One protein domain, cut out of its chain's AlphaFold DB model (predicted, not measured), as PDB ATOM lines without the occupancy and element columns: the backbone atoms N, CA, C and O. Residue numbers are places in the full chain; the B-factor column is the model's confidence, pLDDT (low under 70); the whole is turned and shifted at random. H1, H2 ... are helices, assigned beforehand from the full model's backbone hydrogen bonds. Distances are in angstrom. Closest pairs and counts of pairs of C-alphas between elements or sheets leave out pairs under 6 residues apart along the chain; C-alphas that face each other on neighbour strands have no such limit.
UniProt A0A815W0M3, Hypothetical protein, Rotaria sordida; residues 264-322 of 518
ATOM      1  N   ALA A 264     -26.185  -9.172  58.513       79.94
ATOM      2  CA  ALA A 264     -26.598  -7.825  58.114       79.94
ATOM      3  C   ALA A 264     -25.403  -6.850  58.114       79.94
ATOM      4  O   ALA A 264     -25.152  -6.163  57.123       79.94
ATOM      5  N   CYS A 265     -24.592  -6.868  59.177       82.00
ATOM      6  CA  CYS A 265     -23.379  -6.055  59.274       82.00
ATOM      7  C   CYS A 265     -22.360  -6.444  58.189       82.00
ATOM      8  O   CYS A 265     -21.868  -5.581  57.466       82.00
ATOM      9  N   LYS A 266     -22.088  -7.746  58.012       83.44
ATOM     10  CA  LYS A 266     -21.196  -8.258  56.950       83.44
ATOM     11  C   LYS A 266     -21.682  -7.865  55.553       83.44
ATOM     12  O   LYS A 266     -20.873  -7.556  54.684       83.44
ATOM     13  N   SER A 267     -22.993  -7.846  55.336       85.62
ATOM     14  CA  SER A 267     -23.599  -7.430  54.076       85.62
ATOM     15  C   SER A 267     -23.342  -5.960  53.779       85.62
ATOM     16  O   SER A 267     -23.052  -5.640  52.634       85.62
ATOM     17  N   ILE A 268     -23.393  -5.080  54.784       86.50
ATOM     18  CA  ILE A 268     -23.032  -3.667  54.605       86.50
ATOM     19  C   ILE A 268     -21.576  -3.561  54.151       86.50
ATOM     20  O   ILE A 268     -21.326  -2.941  53.124       86.50
ATOM     21  N   PHE A 269     -20.637  -4.234  54.823       87.81
ATOM     22  CA  PHE A 269     -19.232  -4.241  54.398       87.81
ATOM     23  C   PHE A 269     -19.069  -4.743  52.958       87.81
ATOM     24  O   PHE A 269     -18.503  -4.030  52.132       87.81
ATOM     25  N   ARG A 270     -19.651  -5.900  52.615       86.50
ATOM     26  CA  ARG A 270     -19.610  -6.444  51.244       86.50
ATOM     27  C   ARG A 270     -20.176  -5.470  50.216       86.50
ATOM     28  O   ARG A 270     -19.539  -5.231  49.196       86.50
ATOM     29  N   ASN A 271     -21.333  -4.880  50.498       88.19
ATOM     30  CA  ASN A 271     -21.986  -3.933  49.600       88.19
ATOM     31  C   ASN A 271     -21.151  -2.656  49.447       88.19
ATOM     32  O   ASN A 271     -20.972  -2.178  48.335       88.19
ATOM     33  N   THR A 272     -20.557  -2.138  50.526       88.38
ATOM     34  CA  THR A 272     -19.641  -0.990  50.438       88.38
ATOM     35  C   THR A 272     -18.366  -1.314  49.658       88.38
ATOM     36  O   THR A 272     -17.895  -0.472  48.893       88.38
ATOM     37  N   SER A 273     -17.833  -2.533  49.759       83.31
ATOM     38  CA  SER A 273     -16.716  -2.983  48.920       83.31
ATOM     39  C   SER A 273     -17.118  -3.148  47.456       83.31
ATOM     40  O   SER A 273     -16.332  -2.814  46.575       83.31
ATOM     41  N   ALA A 274     -18.350  -3.589  47.192       85.62
ATOM     42  CA  ALA A 274     -18.898  -3.732  45.845       85.62
ATOM     43  C   ALA A 274     -19.242  -2.390  45.175       85.62
ATOM     44  O   ALA A 274     -19.310  -2.329  43.954       85.62
ATOM     45  N   LEU A 275     -19.409  -1.307  45.946       84.94
ATOM     46  CA  LEU A 275     -19.617   0.051  45.422       84.94
ATOM     47  C   LEU A 275     -18.359   0.671  44.782       84.94
ATOM     48  O   LEU A 275     -18.394   1.828  44.361       84.94
ATOM     49  N   SER A 276     -17.240  -0.055  44.711       76.81
ATOM     50  CA  SER A 276     -16.093   0.390  43.922       76.81
ATOM     51  C   SER A 276     -16.461   0.431  42.435       76.81
ATOM     52  O   SER A 276     -17.046  -0.506  41.897       76.81
ATOM     53  N   GLY A 277     -16.135   1.542  41.770       66.69
ATOM     54  CA  GLY A 277     -16.422   1.716  40.348       66.69
ATOM     55  C   GLY A 277     -15.674   0.714  39.465       66.69
ATOM     56  O   GLY A 277     -14.692   0.102  39.874       66.69
ATOM     57  N   ILE A 278     -16.098   0.624  38.208       57.75
ATOM     58  CA  ILE A 278     -15.588  -0.296  37.171       57.75
ATOM     59  C   ILE A 278     -14.056  -0.223  36.981       57.75
ATOM     60  O   ILE A 278     -13.428  -1.168  36.510       57.75
ATOM     61  N   TYR A 279     -13.447   0.904  37.360       54.72
ATOM     62  CA  TYR A 279     -12.013   1.170  37.234       54.72
ATOM     63  C   TYR A 279     -11.226   0.994  38.540       54.72
ATOM     64  O   TYR A 279     -10.015   1.203  38.553       54.72
ATOM     65  N   SER A 280     -11.885   0.619  39.639       64.12
ATOM     66  CA  SER A 280     -11.275   0.499  40.959       64.12
ATOM     67  C   SER A 280     -11.603  -0.853  41.581       64.12
ATOM     68  O   SER A 280     -12.737  -1.140  41.941       64.12
ATOM     69  N   THR A 281     -10.585  -1.689  41.764       65.75
ATOM     70  CA  THR A 281     -10.668  -2.925  42.562       65.75
ATOM     71  C   THR A 281     -10.313  -2.675  44.026       65.75
ATOM     72  O   THR A 281      -9.970  -3.604  44.754       65.75
ATOM     73  N   VAL A 282     -10.361  -1.413  44.471       72.19
ATOM     74  CA  VAL A 282      -9.997  -1.030  45.834       72.19
ATOM     75  C   VAL A 282     -11.042  -1.593  46.794       72.19
ATOM     76  O   VAL A 282     -12.111  -1.018  47.006       72.19
ATOM     77  N   VAL A 283     -10.731  -2.770  47.330       72.94
ATOM     78  CA  VAL A 283     -11.512  -3.480  48.350       72.94
ATOM     79  C   VAL A 283     -11.204  -2.978  49.759       72.94
ATOM     80  O   VAL A 283     -12.054  -3.099  50.637       72.94
ATOM     81  N   ASN A 284     -10.033  -2.363  49.948       82.69
ATOM     82  CA  ASN A 284      -9.593  -1.771  51.205       82.69
ATOM     83  C   ASN A 284      -9.789  -0.257  51.157       82.69
ATOM     84  O   ASN A 284      -9.262   0.408  50.272       82.69
ATOM     85  N   PHE A 285     -10.518   0.303  52.111       86.00
ATOM     86  CA  PHE A 285     -10.769   1.740  52.187       86.00
ATOM     87  C   PHE A 285     -10.509   2.251  53.599       86.00
ATOM     88  O   PHE A 285     -10.632   1.521  54.582       86.00
ATOM     89  N   THR A 286     -10.155   3.531  53.688       90.00
ATOM     90  CA  THR A 286     -10.080   4.241  54.966       90.00
ATOM     91  C   THR A 286     -11.463   4.289  55.619       90.00
ATOM     92  O   THR A 286     -12.486   4.136  54.947       90.00
ATOM     93  N   VAL A 287     -11.519   4.564  56.925       86.62
ATOM     94  CA  VAL A 287     -12.794   4.750  57.645       86.62
ATOM     95  C   VAL A 287     -13.659   5.816  56.963       86.62
ATOM     96  O   VAL A 287     -14.853   5.611  56.767       86.62
ATOM     97  N   HIS A 288     -13.051   6.917  56.517       88.25
ATOM     98  CA  HIS A 288     -13.753   7.953  55.760       88.25
ATOM     99  C   HIS A 288     -14.346   7.413  54.448       88.25
ATOM    100  O   HIS A 288     -15.521   7.639  54.161       88.25
ATOM    101  N   GLY A 289     -13.566   6.634  53.692       87.25
ATOM    102  CA  GLY A 289     -14.037   5.987  52.466       87.25
ATOM    103  C   GLY A 289     -15.177   4.994  52.714       87.25
ATOM    104  O   GLY A 289     -16.125   4.947  51.931       87.25
ATOM    105  N   PHE A 290     -15.134   4.242  53.819       90.00
ATOM    106  CA  PHE A 290     -16.242   3.378  54.231       90.00
ATOM    107  C   PHE A 290     -17.513   4.187  54.502       90.00
ATOM    108  O   PHE A 290     -18.560   3.870  53.946       90.00
ATOM    109  N   LEU A 291     -17.422   5.249  55.310       89.44
ATOM    110  CA  LEU A 291     -18.576   6.069  55.692       89.44
ATOM    111  C   LEU A 291     -19.244   6.725  54.479       89.44
ATOM    112  O   LEU A 291     -20.464   6.650  54.342       89.44
ATOM    113  N   GLN A 292     -18.461   7.283  53.552       89.38
ATOM    114  CA  GLN A 292     -18.993   7.842  52.305       89.38
ATOM    115  C   GLN A 292     -19.745   6.791  51.476       89.38
ATOM    116  O   GLN A 292     -20.812   7.058  50.923       89.38
ATOM    117  N   ARG A 293     -19.208   5.570  51.382       89.62
ATOM    118  CA  ARG A 293     -19.854   4.473  50.647       89.62
ATOM    119  C   ARG A 293     -21.095   3.952  51.365       89.62
ATOM    120  O   ARG A 293     -22.075   3.635  50.701       89.62
ATOM    121  N   ALA A 294     -21.079   3.889  52.693       88.31
ATOM    122  CA  ALA A 294     -22.238   3.513  53.494       88.31
ATOM    123  C   ALA A 294     -23.381   4.529  53.330       88.31
ATOM    124  O   ALA A 294     -24.530   4.128  53.156       88.31
ATOM    125  N   GLN A 295     -23.066   5.828  53.284       89.31
ATOM    126  CA  GLN A 295     -24.042   6.879  52.995       89.31
ATOM    127  C   GLN A 295     -24.661   6.704  51.601       89.31
ATOM    128  O   GLN A 295     -25.885   6.705  51.471       89.31
ATOM    129  N   LYS A 296     -23.836   6.466  50.571       90.06
ATOM    130  CA  LYS A 296     -24.319   6.160  49.211       90.06
ATOM    131  C   LYS A 296     -25.213   4.920  49.181       90.06
ATOM    132  O   LYS A 296     -26.273   4.947  48.567       90.06
ATOM    133  N   LEU A 297     -24.806   3.845  49.858       90.69
ATOM    134  CA  LEU A 297     -25.597   2.615  49.956       90.69
ATOM    135  C   LEU A 297     -26.964   2.877  50.592       90.69
ATOM    136  O   LEU A 297     -27.966   2.324  50.147       90.69
ATOM    137  N   SER A 298     -27.004   3.720  51.619       90.06
ATOM    138  CA  SER A 298     -28.250   4.047  52.293       90.06
ATOM    139  C   SER A 298     -29.174   4.899  51.418       90.06
ATOM    140  O   SER A 298     -30.356   4.582  51.347       90.06
ATOM    141  N   LEU A 299     -28.647   5.876  50.671       89.94
ATOM    142  CA  LEU A 299     -29.428   6.622  49.674       89.94
ATOM    143  C   LEU A 299     -30.014   5.685  48.603       89.94
ATOM    144  O   LEU A 299     -31.190   5.778  48.263       89.94
ATOM    145  N   LEU A 300     -29.214   4.737  48.102       88.50
ATOM    146  CA  LEU A 300     -29.676   3.743  47.129       88.50
ATOM    147  C   LEU A 300     -30.800   2.863  47.687       88.50
ATOM    148  O   LEU A 300     -31.722   2.509  46.954       88.50
ATOM    149  N   ASN A 301     -30.734   2.497  48.966       88.25
ATOM    150  CA  ASN A 301     -31.797   1.733  49.614       88.25
ATOM    151  C   ASN A 301     -33.068   2.568  49.795       88.25
ATOM    152  O   ASN A 301     -34.153   2.041  49.563       88.25
ATOM    153  N   ASP A 302     -32.944   3.853  50.133       88.88
ATOM    154  CA  ASP A 302     -34.085   4.767  50.243       88.88
ATOM    155  C   ASP A 302     -34.792   4.942  48.889       88.88
ATOM    156  O   ASP A 302     -36.018   4.873  48.818       88.88
ATOM    157  N   ILE A 303     -34.030   5.089  47.798       87.31
ATOM    158  CA  ILE A 303     -34.573   5.157  46.431       87.31
ATOM    159  C   ILE A 303     -35.325   3.868  46.085       87.31
ATOM    160  O   ILE A 303     -36.486   3.920  45.682       87.31
ATOM    161  N   LYS A 304     -34.700   2.702  46.300       87.25
ATOM    162  CA  LYS A 304     -35.336   1.395  46.052       87.25
ATOM    163  C   LYS A 304     -36.612   1.215  46.865       87.25
ATOM    164  O   LYS A 304     -37.591   0.676  46.359       87.25
ATOM    165  N   TYR A 305     -36.597   1.645  48.125       89.69
ATOM    166  CA  TYR A 305     -37.756   1.564  49.000       89.69
ATOM    167  C   TYR A 305     -38.912   2.418  48.474       89.69
ATOM    168  O   TYR A 305     -40.033   1.915  48.398       89.69
ATOM    169  N   LYS A 306     -38.642   3.667  48.065       89.88
ATOM    170  CA  LYS A 306     -39.650   4.563  47.475       89.88
ATOM    171  C   LYS A 306     -40.254   3.968  46.203       89.88
ATOM    172  O   LYS A 306     -41.467   3.854  46.126       89.88
ATOM    173  N   GLN A 307     -39.426   3.479  45.283       89.56
ATOM    174  CA  GLN A 307     -39.888   2.850  44.037       89.56
ATOM    175  C   GLN A 307     -40.735   1.590  44.252       89.56
ATOM    176  O   GLN A 307     -41.576   1.261  43.423       89.56
ATOM    177  N   LEU A 308     -40.497   0.851  45.340       90.00
ATOM    178  CA  LEU A 308     -41.271  -0.350  45.656       90.00
ATOM    179  C   LEU A 308     -42.665  -0.020  46.211       90.00
ATOM    180  O   LEU A 308     -43.586  -0.812  46.029       90.00
ATOM    181  N   HIS A 309     -42.813   1.108  46.910       91.81
ATOM    182  CA  HIS A 309     -44.044   1.457  47.629       91.81
ATOM    183  C   HIS A 309     -44.868   2.548  46.943       91.81
ATOM    184  O   HIS A 309     -46.053   2.671  47.240       91.81
ATOM    185  N   ASP A 310     -44.263   3.320  46.043       92.50
ATOM    186  CA  ASP A 310     -44.926   4.380  45.298       92.50
ATOM    187  C   ASP A 310     -44.771   4.140  43.788       92.50
ATOM    188  O   ASP A 310     -43.715   4.435  43.223       92.50
ATOM    189  N   PRO A 311     -45.801   3.590  43.116       90.06
ATOM    190  CA  PRO A 311     -45.751   3.327  41.682       90.06
ATOM    191  C   PRO A 311     -45.754   4.607  40.832       90.06
ATOM    192  O   PRO A 311     -45.548   4.503  39.627       90.06
ATOM    193  N   SER A 312     -46.004   5.782  41.428       89.62
ATOM    194  CA  SER A 312     -45.916   7.076  40.738       89.62
ATOM    195  C   SER A 312     -44.493   7.631  40.674       89.62
ATOM    196  O   SER A 312     -44.230   8.520  39.875       89.62
ATOM    197  N   VAL A 313     -43.568   7.105  41.488       89.31
ATOM    198  CA  VAL A 313     -42.157   7.495  41.428       89.31
ATOM    199  C   VAL A 313     -41.513   6.813  40.234       89.31
ATOM    200  O   VAL A 313     -41.467   5.580  40.168       89.31
ATOM    201  N   ASP A 314     -40.949   7.613  39.329       87.31
ATOM    202  CA  ASP A 314     -40.262   7.093  38.159       87.31
ATOM    203  C   ASP A 314     -39.202   6.060  38.535       87.31
ATOM    204  O   ASP A 314     -38.377   6.193  39.459       87.31
ATOM    205  N   LYS A 315     -39.238   4.962  37.788       88.06
ATOM    206  CA  LYS A 315     -38.300   3.868  37.956       88.06
ATOM    207  C   LYS A 315     -36.947   4.313  37.414       88.06
ATOM    208  O   LYS A 315     -36.620   4.030  36.273       88.06
ATOM    209  N   LEU A 316     -36.132   4.944  38.255       80.31
ATOM    210  CA  LEU A 316     -34.699   5.128  38.035       80.31
ATOM    211  C   LEU A 316     -34.063   3.772  37.707       80.31
ATOM    212  O   LEU A 316     -33.829   2.929  38.580       80.31
ATOM    213  N   ILE A 317     -33.802   3.555  36.421       76.25
ATOM    214  CA  ILE A 317     -33.050   2.411  35.933       76.25
ATOM    215  C   ILE A 317     -31.583   2.801  36.023       76.25
ATOM    216  O   ILE A 317     -31.018   3.400  35.115       76.25
ATOM    217  N   PHE A 318     -30.936   2.438  37.127       67.69
ATOM    218  CA  PHE A 318     -29.479   2.477  37.159       67.69
ATOM    219  C   PHE A 318     -28.951   1.503  36.111       67.69
ATOM    220  O   PHE A 318     -29.376   0.343  36.092       67.69
ATOM    221  N   SER A 319     -28.025   1.956  35.264       55.28
ATOM    222  CA  SER A 319     -27.363   1.121  34.263       55.28
ATOM    223  C   SER A 319     -26.844  -0.154  34.926       55.28
ATOM    224  O   SER A 319     -25.880  -0.144  35.693       55.28
ATOM    225  N   VAL A 320     -27.547  -1.262  34.686       52.09
ATOM    226  CA  VAL A 320     -27.246  -2.536  35.328       52.09
ATOM    227  C   VAL A 320     -25.906  -3.009  34.787       52.09
ATOM    228  O   VAL A 320     -25.723  -3.144  33.578       52.09
ATOM    229  N   HIS A 321     -24.961  -3.284  35.687       52.53
ATOM    230  CA  HIS A 321     -23.697  -3.908  35.319       52.53
ATOM    231  C   HIS A 321     -23.999  -5.180  34.508       52.53
ATOM    232  O   HIS A 321     -24.732  -6.051  34.976       52.53
ATOM    233  N   TYR A 322     -23.420  -5.306  33.311       50.44
ATOM    234  CA  TYR A 322     -23.706  -6.351  32.308       50.44
ATOM    235  C   TYR A 322     -23.705  -7.804  32.834       50.44
ATOM    236  O   TYR A 322     -24.262  -8.692  32.195       50.44
TER     237      TYR A 322
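AT A GLANCE: This is residues 264 to 322 of the 518 residues of the protein "Hypothetical protein" of Rotaria sordida (UniProt A0A815W0M3). One long straight helix, H2, forms the long axis, and a shorter helix, H1, crosses it about perpendicularly over its first half. The long link of residues 275 to 286 loops out from the end of H1 and returns to the start of H2, while residues 310 to 322 form a tail that folds back from the other end of H2. The printed part has 59 residues with two named helices, H1 then H2, no named strand, and the class all helix. It is loose, with a radius of gyration of the C-alphas of 13.2 A, and only just elongated, with spans of 39 by 26 by 18 A.

IN THESE COORDINATES: H2 is residues 287 to 309 and measures 33.0 A from C-alpha 287 at (-12.794, 4.750, 57.645) to C-alpha 309 at (-44.044, 1.457, 47.629). H1 is residues 264 to 274, 15.1 A long, and begins with C-alpha 264 at (-26.598, -7.825, 58.114).

HOW THE PARTS SIT: H2 touches H1 with residues 290 to 297 alone, with 6 pairs of C-alphas within 8 A. Their closest C-alphas are those of Thr 272 and Arg 293, 5.5 A apart. Their lines are about perpendicular, at 76 degrees, and their centres are 11.6 A apart. In H1 and H2 every O i to N i+4 pair is within hydrogen-bond range.

THE WHOLE: The two C-alphas farthest apart, those of Asn 284 and Ser 312, are 38.8 A from each other. The printed part has no cut, and the link from H1 to H2, 12 residues, is long. The mean pLDDT of the printed part is 81.9, and the model's confidence is under 70 at residues 277 to 281 and 318 to 322.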